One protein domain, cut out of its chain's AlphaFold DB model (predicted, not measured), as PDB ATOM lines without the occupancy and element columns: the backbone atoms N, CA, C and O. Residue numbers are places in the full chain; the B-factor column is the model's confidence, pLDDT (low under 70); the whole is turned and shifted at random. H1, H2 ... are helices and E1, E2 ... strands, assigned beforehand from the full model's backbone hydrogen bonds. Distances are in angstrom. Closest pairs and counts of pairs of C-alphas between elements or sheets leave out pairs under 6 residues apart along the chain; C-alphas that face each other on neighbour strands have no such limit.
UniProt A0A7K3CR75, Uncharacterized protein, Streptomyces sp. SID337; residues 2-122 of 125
ATOM      1  N   ILE A   2     276.520 265.688 268.264       88.19
ATOM      2  CA  ILE A   2     275.719 264.572 267.719       88.19
ATOM      3  C   ILE A   2     274.224 264.683 268.033       88.19
ATOM      4  O   ILE A   2     273.426 264.573 267.118       88.19
ATOM      5  N   ARG A   3     273.843 264.997 269.279       90.56
ATOM      6  CA  ARG A   3     272.430 265.215 269.649       90.56
ATOM      7  C   ARG A   3     271.705 266.203 268.738       90.56
ATOM      8  O   ARG A   3     270.565 265.970 268.379       90.56
ATOM      9  N   TRP A   4     272.379 267.286 268.346       88.19
ATOM     10  CA  TRP A   4     271.809 268.283 267.441       88.19
ATOM     11  C   TRP A   4     271.617 267.713 266.030       88.19
ATOM     12  O   TRP A   4     270.540 267.876 265.474       88.19
ATOM     13  N   LEU A   5     272.598 266.965 265.505       85.12
ATOM     14  CA  LEU A   5     272.454 266.257 264.225       85.12
ATOM     15  C   LEU A   5     271.274 265.272 264.265       85.12
ATOM     16  O   LEU A   5     270.431 265.280 263.380       85.12
ATOM     17  N   LEU A   6     271.157 264.479 265.333       87.44
ATOM     18  CA  LEU A   6     270.077 263.496 265.493       87.44
ATOM     19  C   LEU A   6     268.709 264.122 265.803       87.44
ATOM     20  O   LEU A   6     267.703 263.424 265.764       87.44
ATOM     21  N   SER A   7     268.660 265.422 266.098       86.56
ATOM     22  CA  SER A   7     267.409 266.153 266.331       86.56
ATOM     23  C   SER A   7     266.785 266.694 265.042       86.56
ATOM     24  O   SER A   7     265.738 267.336 265.115       86.56
ATOM     25  N   CYS A   8     267.413 266.495 263.874       81.38
ATOM     26  CA  CYS A   8     266.860 266.965 262.607       81.38
ATOM     27  C   CYS A   8     265.487 266.309 262.350       81.38
ATOM     28  O   CYS A   8     265.405 265.082 262.289       81.38
ATOM     29  N   PRO A   9     264.403 267.092 262.181       74.81
ATOM     30  CA  PRO A   9     263.062 266.551 261.967       74.81
ATOM     31  C   PRO A   9     262.818 266.092 260.517       74.81
ATOM     32  O   PRO A   9     261.701 265.693 260.185       74.81
ATOM     33  N   GLY A  10     263.821 266.197 259.638       74.50
ATOM     34  CA  GLY A  10     263.726 265.806 258.234       74.50
ATOM     35  C   GLY A  10     263.461 264.309 258.074       74.50
ATOM     36  O   GLY A  10     264.079 263.482 258.738       74.50
ATOM     37  N   ALA A  11     262.535 263.951 257.184       64.88
ATOM     38  CA  ALA A  11     262.177 262.552 256.945       64.88
ATOM     39  C   ALA A  11     263.221 261.795 256.101       64.88
ATOM     40  O   ALA A  11     263.352 260.586 256.253       64.88
ATOM     41  N   ALA A  12     263.946 262.502 255.230       75.62
ATOM     42  CA  ALA A  12     265.014 261.969 254.389       75.62
ATOM     43  C   ALA A  12     266.209 262.922 254.434       75.62
ATOM     44  O   ALA A  12     266.028 264.143 254.455       75.62
ATOM     45  N   HIS A  13     267.415 262.359 254.458       78.62
ATOM     46  CA  HIS A  13     268.648 263.131 254.638       78.62
ATOM     47  C   HIS A  13     269.598 263.052 253.445       78.62
ATOM     48  O   HIS A  13     270.732 263.506 253.521       78.62
ATOM     49  N   ASP A  14     269.176 262.474 252.328       73.00
ATOM     50  CA  ASP A  14     269.998 262.323 251.129       73.00
ATOM     51  C   ASP A  14     270.036 263.574 250.235       73.00
ATOM     52  O   ASP A  14     270.832 263.606 249.296       73.00
ATOM     53  N   GLY A  15     269.239 264.602 250.540       72.44
ATOM     54  CA  GLY A  15     269.181 265.886 249.830       72.44
ATOM     55  C   GLY A  15     269.191 267.118 250.739       72.44
ATOM     56  O   GLY A  15     268.684 268.156 250.337       72.44
ATOM     57  N   CYS A  16     269.695 267.009 251.973       81.50
ATOM     58  CA  CYS A  16     269.777 268.151 252.887       81.50
ATOM     59  C   CYS A  16     270.859 269.153 252.463       81.50
ATOM     60  O   CYS A  16     272.021 268.765 252.328       81.50
ATOM     61  N   ASP A  17     270.496 270.437 252.411       81.69
ATOM     62  CA  ASP A  17     271.419 271.560 252.179       81.69
ATOM     63  C   ASP A  17     272.597 271.555 253.174       81.69
ATOM     64  O   ASP A  17     273.732 271.846 252.815       81.69
ATOM     65  N   ASP A  18     272.365 271.118 254.418       81.75
ATOM     66  CA  ASP A  18     273.406 271.002 255.455       81.75
ATOM     67  C   ASP A  18     274.525 269.994 255.108       81.75
ATOM     68  O   ASP A  18     275.597 270.004 255.723       81.75
ATOM     69  N   LEU A  19     274.295 269.092 254.147       87.50
ATOM     70  CA  LEU A  19     275.307 268.152 253.656       87.50
ATOM     71  C   LEU A  19     276.067 268.684 252.442       87.50
ATOM     72  O   LEU A  19     277.077 268.081 252.056       87.50
ATOM     73  N   GLU A  20     275.608 269.778 251.840       86.88
ATOM     74  CA  GLU A  20     276.289 270.378 250.708       86.88
ATOM     75  C   GLU A  20     277.671 270.887 251.119       86.88
ATOM     76  O   GLU A  20     277.938 271.341 252.238       86.88
ATOM     77  N   SER A  21     278.596 270.739 250.182       84.00
ATOM     78  CA  SER A  21     279.940 271.264 250.314       84.00
ATOM     79  C   SER A  21     279.867 272.794 250.263       84.00
ATOM     80  O   SER A  21     279.341 273.360 249.311       84.00
ATOM     81  N   GLY A  22     280.385 273.468 251.296       85.50
ATOM     82  CA  GLY A  22     280.347 274.931 251.422       85.50
ATOM     83  C   GLY A  22     281.726 275.579 251.555       85.50
ATOM     84  O   GLY A  22     282.744 274.912 251.743       85.50
ATOM     85  N   HIS A  23     281.784 276.903 251.468       85.75
ATOM     86  CA  HIS A  23     282.988 277.640 251.820       85.75
ATOM     87  C   HIS A  23     282.646 278.804 252.739       85.75
ATOM     88  O   HIS A  23     281.648 279.498 252.561       85.75
ATOM     89  N   GLU A  24     283.519 279.064 253.699       88.12
ATOM     90  CA  GLU A  24     283.429 280.224 254.573       88.12
ATOM     91  C   GLU A  24     284.710 281.043 254.500       88.12
ATOM     92  O   GLU A  24     285.772 280.577 254.083       88.12
ATOM     93  N   THR A  25     284.605 282.300 254.904       89.94
ATOM     94  CA  THR A  25     285.744 283.202 254.971       89.94
ATOM     95  C   THR A  25     285.991 283.582 256.420       89.94
ATOM     96  O   THR A  25     285.155 284.226 257.050       89.94
ATOM     97  N   VAL A  26     287.155 283.207 256.941       91.12
ATOM     98  CA  VAL A  26     287.558 283.500 258.317       91.12
ATOM     99  C   VAL A  26     288.573 284.629 258.305       91.12
ATOM    100  O   VAL A  26     289.615 284.544 257.654       91.12
ATOM    101  N   ARG A  27     288.285 285.695 259.054       91.81
ATOM    102  CA  ARG A  27     289.252 286.761 259.315       91.81
ATOM    103  C   ARG A  27     289.954 286.483 260.639       91.81
ATOM    104  O   ARG A  27     289.295 286.334 261.663       91.81
ATOM    105  N   ARG A  28     291.285 286.452 260.626       90.81
ATOM    106  CA  ARG A  28     292.107 286.261 261.831       90.81
ATOM    107  C   ARG A  28     293.268 287.257 261.874       90.81
ATOM    108  O   ARG A  28     293.661 287.758 260.819       90.81
ATOM    109  N   PRO A  29     293.829 287.561 263.059       93.56
ATOM    110  CA  PRO A  29     295.089 288.293 263.151       93.56
ATOM    111  C   PRO A  29     296.202 287.555 262.396       93.56
ATOM    112  O   PRO A  29     296.271 286.322 262.459       93.56
ATOM    113  N   HIS A  30     297.053 288.304 261.691       89.69
ATOM    114  CA  HIS A  30     298.207 287.746 260.994       89.69
ATOM    115  C   HIS A  30     299.187 287.157 262.027       89.69
ATOM    116  O   HIS A  30     299.450 287.810 263.041       89.69
ATOM    117  N   PRO A  31     299.733 285.947 261.804       86.88
ATOM    118  CA  PRO A  31     300.555 285.251 262.798       86.88
ATOM    119  C   PRO A  31     301.796 286.045 263.230       86.88
ATOM    120  O   PRO A  31     302.161 285.997 264.401       86.88
ATOM    121  N   ASP A  32     302.382 286.822 262.315       93.00
ATOM    122  CA  ASP A  32     303.582 287.630 262.587       93.00
ATOM    123  C   ASP A  32     303.290 289.104 262.923       93.00
ATOM    124  O   ASP A  32     304.197 289.840 263.303       93.00
ATOM    125  N   ASP A  33     302.044 289.567 262.758       90.62
ATOM    126  CA  ASP A  33     301.679 290.973 262.969       90.62
ATOM    127  C   ASP A  33     300.214 291.108 263.406       90.62
ATOM    128  O   ASP A  33     299.293 291.153 262.591       90.62
ATOM    129  N   ALA A  34     300.000 291.232 264.715       86.75
ATOM    130  CA  ALA A  34     298.667 291.335 265.301       86.75
ATOM    131  C   ALA A  34     297.902 292.615 264.907       86.75
ATOM    132  O   ALA A  34     296.692 292.684 265.122       86.75
ATOM    133  N   SER A  35     298.574 293.621 264.331       89.12
ATOM    134  CA  SER A  35     297.918 294.825 263.804       89.12
ATOM    135  C   SER A  35     297.299 294.607 262.417       89.12
ATOM    136  O   SER A  35     296.477 295.409 261.968       89.12
ATOM    137  N   ARG A  36     297.648 293.501 261.746       89.81
ATOM    138  CA  ARG A  36     297.125 293.105 260.437       89.81
ATOM    139  C   ARG A  36     296.144 291.950 260.578       89.81
ATOM    140  O   ARG A  36     296.329 291.042 261.383       89.81
ATOM    141  N   SER A  37     295.111 291.952 259.741       89.12
ATOM    142  CA  SER A  37     294.212 290.807 259.588       89.12
ATOM    143  C   SER A  37     294.454 290.113 258.256       89.12
ATOM    144  O   SER A  37     294.498 290.782 257.222       89.12
ATOM    145  N   GLU A  38     294.527 288.787 258.272       92.00
ATOM    146  CA  GLU A  38     294.444 287.959 257.072       92.00
ATOM    147  C   GLU A  38     293.036 287.377 256.910       92.00
ATOM    148  O   GLU A  38     292.269 287.256 257.872       92.00
ATOM    149  N   VAL A  39     292.690 287.052 255.667       89.62
ATOM    150  CA  VAL A  39     291.397 286.495 255.275       89.62
ATOM    151  C   VAL A  39     291.655 285.128 254.654       89.62
ATOM    152  O   VAL A  39     292.322 285.036 253.627       89.62
ATOM    153  N   LEU A  40     291.150 284.072 255.290       87.31
ATOM    154  CA  LEU A  40     291.326 282.690 254.859       87.31
ATOM    155  C   LEU A  40     290.009 282.138 254.320       87.31
ATOM    156  O   LEU A  40     288.983 282.227 254.991       87.31
ATOM    157  N   ALA A  41     290.050 281.529 253.136       82.81
ATOM    158  CA  ALA A  41     288.942 280.735 252.622       82.81
ATOM    159  C   ALA A  41     289.038 279.313 253.190       82.81
ATOM    160  O   ALA A  41     290.001 278.593 252.919       82.81
ATOM    161  N   VAL A  42     288.048 278.910 253.979       85.12
ATOM    162  CA  VAL A  42     287.908 277.548 254.495       85.12
ATOM    163  C   VAL A  42     286.876 276.836 253.634       85.12
ATOM    164  O   VAL A  42     285.771 277.334 253.442       85.12
ATOM    165  N   ARG A  43     287.250 275.679 253.091       86.56
ATOM    166  CA  ARG A  43     286.350 274.809 252.328       86.56
ATOM    167  C   ARG A  43     285.843 273.697 253.235       86.56
ATOM    168  O   ARG A  43     286.617 273.121 254.004       86.56
ATOM    169  N   HIS A  44     284.564 273.383 253.123       88.94
ATOM    170  CA  HIS A  44     283.885 272.377 253.920       88.94
ATOM    171  C   HIS A  44     283.487 271.207 253.040       88.94
ATOM    172  O   HIS A  44     282.804 271.378 252.037       88.94
ATOM    173  N   PHE A  45     283.876 270.003 253.452       92.00
ATOM    174  CA  PHE A  45     283.344 268.773 252.879       92.00
ATOM    175  C   PHE A  45     282.296 268.197 253.838       92.00
ATOM    176  O   PHE A  45     282.509 267.166 254.483       92.00
ATOM    177  N   SER A  46     281.191 268.931 253.983       92.00
ATOM    178  CA  SER A  46     280.206 268.783 255.063       92.00
ATOM    179  C   SER A  46     279.689 267.351 255.185       92.00
ATOM    180  O   SER A  46     279.790 266.755 256.260       92.00
ATOM    181  N   ALA A  47     279.256 266.747 254.072       93.56
ATOM    182  CA  ALA A  47     278.799 265.359 254.046       93.56
ATOM    183  C   ALA A  47     279.838 264.374 254.614       93.56
ATOM    184  O   ALA A  47     279.504 263.530 255.449       93.56
ATOM    185  N   ALA A  48     281.115 264.503 254.236       95.06
ATOM    186  CA  ALA A  48     282.172 263.623 254.732       95.06
ATOM    187  C   ALA A  48     282.417 263.809 256.238       95.06
ATOM    188  O   ALA A  48     282.701 262.845 256.954       95.06
ATOM    189  N   TRP A  49     282.296 265.034 256.748       94.19
ATOM    190  CA  TRP A  49     282.486 265.326 258.170       94.19
ATOM    191  C   TRP A  49     281.325 264.829 259.026       94.19
ATOM    192  O   TRP A  49     281.571 264.194 260.054       94.19
ATOM    193  N   VAL A  50     280.087 265.047 258.579       93.88
ATOM    194  CA  VAL A  50     278.878 264.518 259.226       93.88
ATOM    195  C   VAL A  50     278.938 262.995 259.275       93.88
ATOM    196  O   VAL A  50     278.815 262.403 260.348       93.88
ATOM    197  N   MET A  51     279.245 262.354 258.149       95.00
ATOM    198  CA  MET A  51     279.390 260.903 258.068       95.00
ATOM    199  C   MET A  51     280.458 260.375 259.039       95.00
ATOM    200  O   MET A  51     280.203 259.433 259.790       95.00
ATOM    201  N   ARG A  52     281.635 261.017 259.120       95.06
ATOM    202  CA  ARG A  52     282.671 260.660 260.110       95.06
ATOM    203  C   ARG A  52     282.187 260.810 261.549       95.06
ATOM    204  O   ARG A  52     282.516 259.963 262.376       95.06
ATOM    205  N   ALA A  53     281.443 261.869 261.857       94.81
ATOM    206  CA  ALA A  53     280.918 262.106 263.197       94.81
ATOM    207  C   ALA A  53     279.914 261.013 263.607       94.81
ATOM    208  O   ALA A  53     280.006 260.474 264.714       94.81
ATOM    209  N   LEU A  54     279.017 260.628 262.696       94.44
ATOM    210  CA  LEU A  54     277.987 259.604 262.913       94.44
ATOM    211  C   LEU A  54     278.548 258.177 263.025       94.44
ATOM    212  O   LEU A  54     277.930 257.331 263.676       94.44
ATOM    213  N   LEU A  55     279.715 257.914 262.430       94.12
ATOM    214  CA  LEU A  55     280.428 256.632 262.526       94.12
ATOM    215  C   LEU A  55     281.186 256.440 263.849       94.12
ATOM    216  O   LEU A  55     281.734 255.365 264.091       94.12
ATOM    217  N   THR A  56     281.263 257.457 264.712       93.50
ATOM    218  CA  THR A  56     281.973 257.314 265.989       93.50
ATOM    219  C   THR A  56     281.217 256.394 266.961       93.50
ATOM    220  O   THR A  56     279.985 256.439 267.016       93.50
ATOM    221  N   PRO A  57     281.921 255.620 267.814       92.12
ATOM    222  CA  PRO A  57     281.273 254.821 268.857       92.12
ATOM    223  C   PRO A  57     280.396 255.659 269.795       92.12
ATOM    224  O   PRO A  57     279.326 255.220 270.202       92.12
ATOM    225  N   GLY A  58     280.814 256.894 270.093       94.00
ATOM    226  CA  GLY A  58     280.033 257.824 270.909       94.00
ATOM    227  C   GLY A  58     278.718 258.239 270.248       94.00
ATOM    228  O   GLY A  58     277.704 258.333 270.933       94.00
ATOM    229  N   ALA A  59     278.698 258.439 268.926       93.75
ATOM    230  CA  ALA A  59     277.458 258.732 268.213       93.75
ATOM    231  C   ALA A  59     276.494 257.542 268.214       93.75
ATOM    232  O   ALA A  59     275.289 257.735 268.354       93.75
ATOM    233  N   HIS A  60     277.020 256.319 268.104       93.25
ATOM    234  CA  HIS A  60     276.212 255.113 268.251       93.25
ATOM    235  C   HIS A  60     275.636 254.984 269.668       93.25
ATOM    236  O   HIS A  60     274.434 254.792 269.803       93.25
ATOM    237  N   ALA A  61     276.457 255.168 270.705       94.88
ATOM    238  CA  ALA A  61     276.009 255.089 272.096       94.88
ATOM    239  C   ALA A  61     274.912 256.116 272.422       94.88
ATOM    240  O   ALA A  61     273.925 255.762 273.051       94.88
ATOM    241  N   VAL A  62     275.054 257.363 271.952       96.00
ATOM    242  CA  VAL A  62     274.017 258.400 272.110       96.00
ATOM    243  C   VAL A  62     272.726 258.001 271.403       96.00
ATOM    244  O   VAL A  62     271.654 258.155 271.974       96.00
ATOM    245  N   ALA A  63     272.817 257.470 270.180       94.81
ATOM    246  CA  ALA A  63     271.626 257.054 269.452       94.81
ATOM    247  C   ALA A  63     270.886 255.908 270.155       94.81
ATOM    248  O   ALA A  63     269.663 255.918 270.157       94.81
ATOM    249  N   VAL A  64     271.618 254.980 270.783       95.31
ATOM    250  CA  VAL A  64     271.032 253.885 271.571       95.31
ATOM    251  C   VAL A  64     270.381 254.370 272.860       95.31
ATOM    252  O   VAL A  64     269.254 253.994 273.162       95.31
ATOM    253  N   ASP A  65     271.067 255.234 273.605       96.69
ATOM    254  CA  ASP A  65     270.553 255.808 274.855       96.69
ATOM    255  C   ASP A  65     269.253 256.604 274.636       96.69
ATOM    256  O   ASP A  65     268.347 256.584 275.465       96.69
ATOM    257  N   GLU A  66     269.139 257.270 273.485       95.25
ATOM    258  CA  GLU A  66     268.028 258.170 273.169       95.25
ATOM    259  C   GLU A  66     266.972 257.548 272.236       95.25
ATOM    260  O   GLU A  66     266.001 258.218 271.890       95.25
ATOM    261  N   GLY A  67     267.132 256.285 271.820       94.44
ATOM    262  CA  GLY A  67     266.198 255.602 270.914       94.44
ATOM    263  C   GLY A  67     266.108 256.232 269.516       94.44
ATOM    264  O   GLY A  67     265.045 256.234 268.892       94.44
ATOM    265  N   THR A  68     267.202 256.831 269.037       93.75
ATOM    266  CA  THR A  68     267.296 257.554 267.754       93.75
ATOM    267  C   THR A  68     268.142 256.812 266.713       93.75
ATOM    268  O   THR A  68     268.643 257.403 265.754       93.75
ATOM    269  N   GLU A  69     268.306 255.497 266.844       93.31
ATOM    270  CA  GLU A  69     269.146 254.697 265.951       93.31
ATOM    271  C   GLU A  69     268.663 254.743 264.508       93.31
ATOM    272  O   GLU A  69     269.490 254.892 263.613       93.31
ATOM    273  N   ALA A  70     267.350 254.673 264.277       91.00
ATOM    274  CA  ALA A  70     266.781 254.773 262.935       91.00
ATOM    275  C   ALA A  70     267.133 256.116 262.270       91.00
ATOM    276  O   ALA A  70     267.562 256.137 261.119       91.00
ATOM    277  N   VAL A  71     267.050 257.219 263.023       91.12
ATOM    278  CA  VAL A  71     267.433 258.559 262.549       91.12
ATOM    279  C   VAL A  71     268.928 258.614 262.243       91.12
ATOM    280  O   VAL A  71     269.333 259.125 261.199       91.12
ATOM    281  N   ARG A  72     269.767 258.035 263.113       92.31
ATOM    282  CA  ARG A  72     271.213 257.950 262.875       92.31
ATOM    283  C   ARG A  72     271.525 257.179 261.592       92.31
ATOM    284  O   ARG A  72     272.408 257.606 260.854       92.31
ATOM    285  N   GLN A  73     270.843 256.059 261.337       91.75
ATOM    286  CA  GLN A  73     271.050 255.269 260.118       91.75
ATOM    287  C   GLN A  73     270.625 256.030 258.868       91.75
ATOM    288  O   GLN A  73     271.385 256.067 257.905       91.75
ATOM    289  N   GLU A  74     269.464 256.681 258.906       91.81
ATOM    290  CA  GLU A  74     268.968 257.492 257.795       91.81
ATOM    291  C   GLU A  74     269.938 258.638 257.469       91.81
ATOM    292  O   GLU A  74     270.354 258.814 256.325       91.81
ATOM    293  N   MET A  75     270.397 259.373 258.486       92.12
ATOM    294  CA  MET A  75     271.349 260.465 258.287       92.12
ATOM    295  C   MET A  75     272.720 259.973 257.807       92.12
ATOM    296  O   MET A  75     273.358 260.619 256.974       92.12
ATOM    297  N   LEU A  76     273.177 258.819 258.301       93.31
ATOM    298  CA  LEU A  76     274.421 258.199 257.849       93.31
ATOM    299  C   LEU A  76     274.324 257.763 256.380       93.31
ATOM    300  O   LEU A  76     275.259 258.013 255.616       93.31
ATOM    301  N   ALA A  77     273.197 257.170 255.976       92.12
ATOM    302  CA  ALA A  77     272.927 256.784 254.595       92.12
ATOM    303  C   ALA A  77     272.858 258.006 253.668       92.12
ATOM    304  O   ALA A  77     273.507 258.014 252.619       92.12
ATOM    305  N   GLY A  78     272.157 259.066 254.081       92.25
ATOM    306  CA  GLY A  78     272.074 260.323 253.336       92.25
ATOM    307  C   GLY A  78     273.437 260.987 253.135       92.25
ATOM    308  O   GLY A  78     273.813 261.327 252.009       92.25
ATOM    309  N   ALA A  79     274.242 261.073 254.198       94.12
ATOM    310  CA  ALA A  79     275.604 261.594 254.121       94.12
ATOM    311  C   ALA A  79     276.505 260.734 253.217       94.12
ATOM    312  O   ALA A  79     277.245 261.279 252.396       94.12
ATOM    313  N   ALA A  80     276.409 259.402 253.301       94.56
ATOM    314  CA  ALA A  80     277.153 258.492 252.431       94.56
ATOM    315  C   ALA A  80     276.769 258.656 250.953       94.56
ATOM    316  O   ALA A  80     277.652 258.716 250.093       94.56
ATOM    317  N   ALA A  81     275.473 258.776 250.654       93.25
ATOM    318  CA  ALA A  81     274.980 259.017 249.303       93.25
ATOM    319  C   ALA A  81     275.473 260.366 248.759       93.25
ATOM    320  O   ALA A  81     275.920 260.442 247.614       93.25
ATOM    321  N   CYS A  82     275.464 261.414 249.586       92.88
ATOM    322  CA  CYS A  82     275.966 262.731 249.210       92.88
ATOM    323  C   CYS A  82     277.475 262.705 248.910       92.88
ATOM    324  O   CYS A  82     277.892 263.157 247.844       92.88
ATOM    325  N   VAL A  83     278.292 262.086 249.776       94.31
ATOM    326  CA  VAL A  83     279.729 261.883 249.514       94.31
ATOM    327  C   VAL A  83     279.930 261.117 248.208       94.31
ATOM    328  O   VAL A  83     280.719 261.541 247.370       94.31
ATOM    329  N   TRP A  84     279.209 260.017 247.995       93.50
ATOM    330  CA  TRP A  84     279.351 259.199 246.791       93.50
ATOM    331  C   TRP A  84     278.998 259.943 245.494       93.50
ATOM    332  O   TRP A  84     279.664 259.751 244.479       93.50
ATOM    333  N   ARG A  85     277.969 260.797 245.498       92.00
ATOM    334  CA  ARG A  85     277.558 261.550 244.299       92.00
ATOM    335  C   ARG A  85     278.500 262.698 243.940       92.00
ATOM    336  O   ARG A  85     278.518 263.105 242.788       92.00
ATOM    337  N   GLN A  86     279.259 263.215 244.904       89.31
ATOM    338  CA  GLN A  86     280.172 264.342 244.690       89.31
ATOM    339  C   GLN A  86     281.502 263.952 244.020       89.31
ATOM    340  O   GLN A  86     282.285 264.845 243.699       89.31
ATOM    341  N   GLN A  87     281.796 262.657 243.825       91.38
ATOM    342  CA  GLN A  87     282.983 262.259 243.060       91.38
ATOM    343  C   GLN A  87     282.705 262.130 241.570       91.38
ATOM    344  O   GLN A  87     281.622 261.720 241.156       91.38
ATOM    345  N   ASP A  88     283.754 262.371 240.796       90.25
ATOM    346  CA  ASP A  88     283.873 261.951 239.410       90.25
ATOM    347  C   ASP A  88     285.107 261.046 239.271       90.25
ATOM    348  O   ASP A  88     286.221 261.424 239.636       90.25
ATOM    349  N   ASN A  89     284.906 259.814 238.796       89.81
ATOM    350  CA  ASN A  89     285.942 258.785 238.635       89.81
ATOM    351  C   ASN A  89     286.859 258.578 239.862       89.81
ATOM    352  O   ASN A  89     288.068 258.377 239.743       89.81
ATOM    353  N   GLY A  90     286.274 258.603 241.059       89.19
ATOM    354  CA  GLY A  90     286.958 258.410 242.339       89.19
ATOM    355  C   GLY A  90     287.673 259.654 242.865       89.19
ATOM    356  O   GLY A  90     288.423 259.556 243.837       89.19
ATOM    357  N   ILE A  91     287.457 260.813 242.243       89.31
ATOM    358  CA  ILE A  91     288.084 262.078 242.610       89.31
ATOM    359  C   ILE A  91     287.002 263.052 243.066       89.31
ATOM    360  O   ILE A  91     286.028 263.289 242.359       89.31
ATOM    361  N   TRP A  92     287.191 263.633 244.249       90.88
ATOM    362  CA  TRP A  92     286.331 264.702 244.746       90.88
ATOM    363  C   TRP A  92     286.921 266.038 244.351       90.88
ATOM    364  O   TRP A  92     288.085 266.330 244.642       90.88
ATOM    365  N   THR A  93     286.101 266.840 243.691       82.94
ATOM    366  CA  THR A  93     286.506 268.135 243.166       82.94
ATOM    367  C   THR A  93     285.777 269.263 243.858       82.94
ATOM    368  O   THR A  93     284.660 269.096 244.336       82.94
ATOM    369  N   TRP A  94     286.419 270.424 243.863       78.00
ATOM    370  CA  TRP A  94     285.799 271.689 244.224       78.00
ATOM    371  C   TRP A  94     285.699 272.556 242.970       78.00
ATOM    372  O   TRP A  94     286.653 272.632 242.197       78.00
ATOM    373  N   ASP A  95     284.562 273.198 242.756       68.31
ATOM    374  CA  ASP A  95     284.242 273.975 241.563       68.31
ATOM    375  C   ASP A  95     285.215 275.153 241.322       68.31
ATOM    376  O   ASP A  95     285.634 275.850 242.246       68.31
ATOM    377  N   GLY A  96     285.556 275.372 240.040       59.12
ATOM    378  CA  GLY A  96     286.102 276.628 239.504       59.12
ATOM    379  C   GLY A  96     287.571 276.974 239.813       59.12
ATOM    380  O   GLY A  96     287.839 277.817 240.661       59.12
ATOM    381  N   ALA A  97     288.496 276.445 238.998       57.69
ATOM    382  CA  ALA A  97     289.894 276.884 238.790       57.69
ATOM    383  C   ALA A  97     290.951 276.657 239.905       57.69
ATOM    384  O   ALA A  97     290.665 276.633 241.101       57.69
ATOM    385  N   ASP A  98     292.195 276.452 239.428       52.50
ATOM    386  CA  ASP A  98     293.539 276.264 240.031       52.50
ATOM    387  C   ASP A  98     293.729 275.288 241.211       52.50
ATOM    388  O   ASP A  98     294.808 274.723 241.384       52.50
ATOM    389  N   LEU A  99     292.684 274.998 241.983       61.41
ATOM    390  CA  LEU A  99     292.661 274.069 243.121       61.41
ATOM    391  C   LEU A  99     291.447 273.131 243.034       61.41
ATOM    392  O   LEU A  99     290.829 272.813 244.052       61.41
ATOM    393  N   ALA A 100     291.093 272.726 241.811       66.06
ATOM    394  CA  ALA A 100     289.910 271.916 241.514       66.06
ATOM    395  C   ALA A 100     289.994 270.482 242.066       66.06
ATOM    396  O   ALA A 100     288.968 269.854 242.300       66.06
ATOM    397  N   TYR A 101     291.209 269.986 242.332       72.94
ATOM    398  CA  TYR A 101     291.478 268.613 242.780       72.94
ATOM    399  C   TYR A 101     292.211 268.582 244.127       72.94
ATOM    400  O   TYR A 101     293.358 268.130 244.209       72.94
ATOM    401  N   PRO A 102     291.614 269.105 245.208       81.75
ATOM    402  CA  PRO A 102     292.271 269.090 246.501       81.75
ATOM    403  C   PRO A 102     292.437 267.644 246.990       81.75
ATOM    404  O   PRO A 102     291.462 266.984 247.345       81.75
ATOM    405  N   LEU A 103     293.685 267.166 247.081       88.12
ATOM    406  CA  LEU A 103     294.003 265.800 247.530       88.12
ATOM    407  C   LEU A 103     293.328 265.449 248.867       88.12
ATOM    408  O   LEU A 103     292.930 264.305 249.084       88.12
ATOM    409  N   TRP A 104     293.172 266.436 249.754       90.44
ATOM    410  CA  TRP A 104     292.514 266.244 251.041       90.44
ATOM    411  C   TRP A 104     291.042 265.830 250.902       90.44
ATOM    412  O   TRP A 104     290.600 265.003 251.698       90.44
ATOM    413  N   MET A 105     290.296 266.331 249.906       91.25
ATOM    414  CA  MET A 105     288.896 265.930 249.699       91.25
ATOM    415  C   MET A 105     288.826 264.489 249.235       91.25
ATOM    416  O   MET A 105     288.102 263.702 249.835       91.25
ATOM    417  N   THR A 106     289.635 264.111 248.244       92.81
ATOM    418  CA  THR A 106     289.688 262.723 247.770       92.81
ATOM    419  C   THR A 106     290.082 261.766 248.888       92.81
ATOM    420  O   THR A 106     289.435 260.739 249.087       92.81
ATOM    421  N   TYR A 107     291.095 262.124 249.682       94.25
ATOM    422  CA  TYR A 107     291.479 261.336 250.847       94.25
ATOM    423  C   TYR A 107     290.321 261.193 251.843       94.25
ATOM    424  O   TYR A 107     290.062 260.086 252.314       94.25
ATOM    425  N   GLN A 108     289.614 262.280 252.164       94.44
ATOM    426  CA  GLN A 108     288.511 262.246 253.125       94.44
ATOM    427  C   GLN A 108     287.297 261.477 252.601       94.44
ATOM    428  O   GLN A 108     286.766 260.650 253.342       94.44
ATOM    429  N   GLY A 109     286.908 261.687 251.341       95.00
ATOM    430  CA  GLY A 109     285.812 260.981 250.676       95.00
ATOM    431  C   GLY A 109     286.055 259.475 250.641       95.00
ATOM    432  O   GLY A 109     285.233 258.698 251.126       95.00
ATOM    433  N   LEU A 110     287.240 259.053 250.191       95.75
ATOM    434  CA  LEU A 110     287.603 257.636 250.174       95.75
ATOM    435  C   LEU A 110     287.682 257.047 251.588       95.75
ATOM    436  O   LEU A 110     287.142 255.970 251.851       95.75
ATOM    437  N   SER A 111     288.341 257.750 252.513       96.38
ATOM    438  CA  SER A 111     288.518 257.285 253.893       96.38
ATOM    439  C   SER A 111     287.185 257.077 254.603       96.38
ATOM    440  O   SER A 111     287.018 256.075 255.303       96.38
ATOM    441  N   VAL A 112     286.229 257.994 254.426       96.25
ATOM    442  CA  VAL A 112     284.931 257.890 255.093       96.25
ATOM    443  C   VAL A 112     284.042 256.822 254.461       96.25
ATOM    444  O   VAL A 112     283.455 256.029 255.196       96.25
ATOM    445  N   LEU A 113     284.015 256.709 253.127       95.88
ATOM    446  CA  LEU A 113     283.279 255.642 252.439       95.88
ATOM    447  C   LEU A 113     283.804 254.262 252.834       95.88
ATOM    448  O   LEU A 113     283.018 253.361 253.129       95.88
ATOM    449  N   ARG A 114     285.130 254.106 252.924       95.50
ATOM    450  CA  ARG A 114     285.742 252.872 253.420       95.50
ATOM    451  C   ARG A 114     285.336 252.590 254.864       95.50
ATOM    452  O   ARG A 114     284.998 251.453 255.174       95.50
ATOM    453  N   ALA A 115     285.391 253.586 255.749       93.38
ATOM    454  CA  ALA A 115     285.012 253.409 257.149       93.38
ATOM    455  C   ALA A 115     283.547 252.970 257.287       93.38
ATOM    456  O   ALA A 115     283.256 252.051 258.047       93.38
ATOM    457  N   HIS A 116     282.649 253.566 256.504       93.56
ATOM    458  CA  HIS A 116     281.247 253.168 256.447       93.56
ATOM    459  C   HIS A 116     281.053 251.759 255.900       93.56
ATOM    460  O   HIS A 116     280.334 250.982 256.512       93.56
ATOM    461  N   ALA A 117     281.734 251.388 254.812       91.44
ATOM    462  CA  ALA A 117     281.674 250.026 254.286       91.44
ATOM    463  C   ALA A 117     282.172 249.002 255.316       91.44
ATOM    464  O   ALA A 117     281.525 247.987 255.546       91.44
ATOM    465  N   VAL A 118     283.294 249.290 255.985       90.50
ATOM    466  CA  VAL A 118     283.800 248.441 257.067       90.50
ATOM    467  C   VAL A 118     282.773 248.327 258.182       90.50
ATOM    468  O   VAL A 118     282.561 247.222 258.645       90.50
ATOM    469  N   TRP A 119     282.142 249.427 258.598       85.31
ATOM    470  CA  TRP A 119     281.132 249.433 259.659       85.31
ATOM    471  C   TRP A 119     279.865 248.647 259.277       85.31
ATOM    472  O   TRP A 119     279.382 247.855 260.076       85.31
ATOM    473  N   MET A 120     279.369 248.812 258.048       83.94
ATOM    474  CA  MET A 120     278.160 248.149 257.538       83.94
ATOM    475  C   MET A 120     278.322 246.637 257.356       83.94
ATOM    476  O   MET A 120     277.360 245.894 257.524       83.94
ATOM    477  N   TYR A 121     279.520 246.181 256.987       81.38
ATOM    478  CA  TYR A 121     279.781 244.783 256.632       81.38
ATOM    479  C   TYR A 121     280.675 244.063 257.651       81.38
ATOM    480  O   TYR A 121     281.387 243.121 257.291       81.38
ATOM    481  N   GLN A 122     280.672 244.489 258.922       74.50
ATOM    482  CA  GLN A 122     281.390 243.744 259.959       74.50
ATOM    483  C   GLN A 122     280.741 242.365 260.163       74.50
ATOM    484  O   GLN A 122     279.520 242.271 260.285       74.50
TER     485      GLN A 122
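What this domain is: This is residues 2 to 122 of the 125 residues of an uncharacterized protein of Streptomyces sp. SID337 (UniProt A0A7K3CR75). A small helical body has one long arm: H2 sits in its middle between H4 and H5, H1 and H3 pack at the end where H4 begins, and the two-stranded hairpin of E1 and E2 reaches away from the body. A long looping link joins H4 to H5. The printed part has 121 residues, with five named helices and two named strands in the order H1, E1, E2, H2, H3, H4, H5; the sheet, E1 - E2, is antiparallel, and the class is mixed, helices and strands. The whole is only just loose, close to compact, with a radius of gyration of the C-alphas of 16.8 A, and it spans 51 by 35 by 25 A.

Where its parts are: Find C-alpha 2 at (275.719, 264.572, 267.719), where H1, residues 2 to 6, begins. E1, residues 22 to 30, runs 24.0 A, and E2, residues 33 to 44, returns over 27.3 A, with a bend of 90 degrees at residue 36. C-alpha 33 is at (301.679, 290.973, 262.969). Next come H2, residues 46 to 54, and H3, residues 57 to 65, each 12.3 A long. H4, residues 69 to 85, measures 24.2 A, and H5, residues 103 to 120, measures 25.7 A and ends with C-alpha 120 at (278.160, 248.149, 257.538).

How they stand to each other: Start at H4, the hub, which touches the four other helices. H2 touches it opposite ways at a shallow tilt of 34 degrees, only just short of steep; their closest C-alphas, of Ala 47 and Ala 79, are 4.9 A apart. With residues 80 to 84 alone H4 touches H5, its partner in a helical hairpin, at a steep tilt of 39 degrees; the closest C-alphas, of Val 83 and Gly 109, are 6.3 A apart. H5 also touches H2, with residues 108 to 112 alone; the closest C-alphas, of Ala 48 and Gly 109, are 6.1 A apart. H3 and H4 form a helical hairpin, closest at the C-alphas of Ala 63 and Glu 69, 4.9 A. H1 touches H3, closest at the C-alphas of Ile 2 and Ala 59, 6.1 A, and only just touches H4, with 3 pairs of C-alphas within 8 A, the closest those of Leu 6 and Arg 72, 6.2 A. The helix packing is mostly crossed, that is, 1 of 4 tilted pairs is at a shallow tilt. In the hairpin of E1 and E2, look for N 26 and O 40 at 2.8 A and N 44 and O 22 at 2.7 A, within hydrogen-bond range. Both strands are apart from H3, H4 and H5. In H1, H2, H3, H4 and H5 every O i to N i+4 pair is within hydrogen-bond range.

The domain as a whole: The two C-alphas farthest apart, of Ser 35 and Gln 122, are 53.8 A apart. The printed part has no cut; the links from H1 to E1 and from H4 to H5 are long. Look for pLDDT under 70 at residue 11 and residues 95 to 100; the mean of the printed part is 87.9.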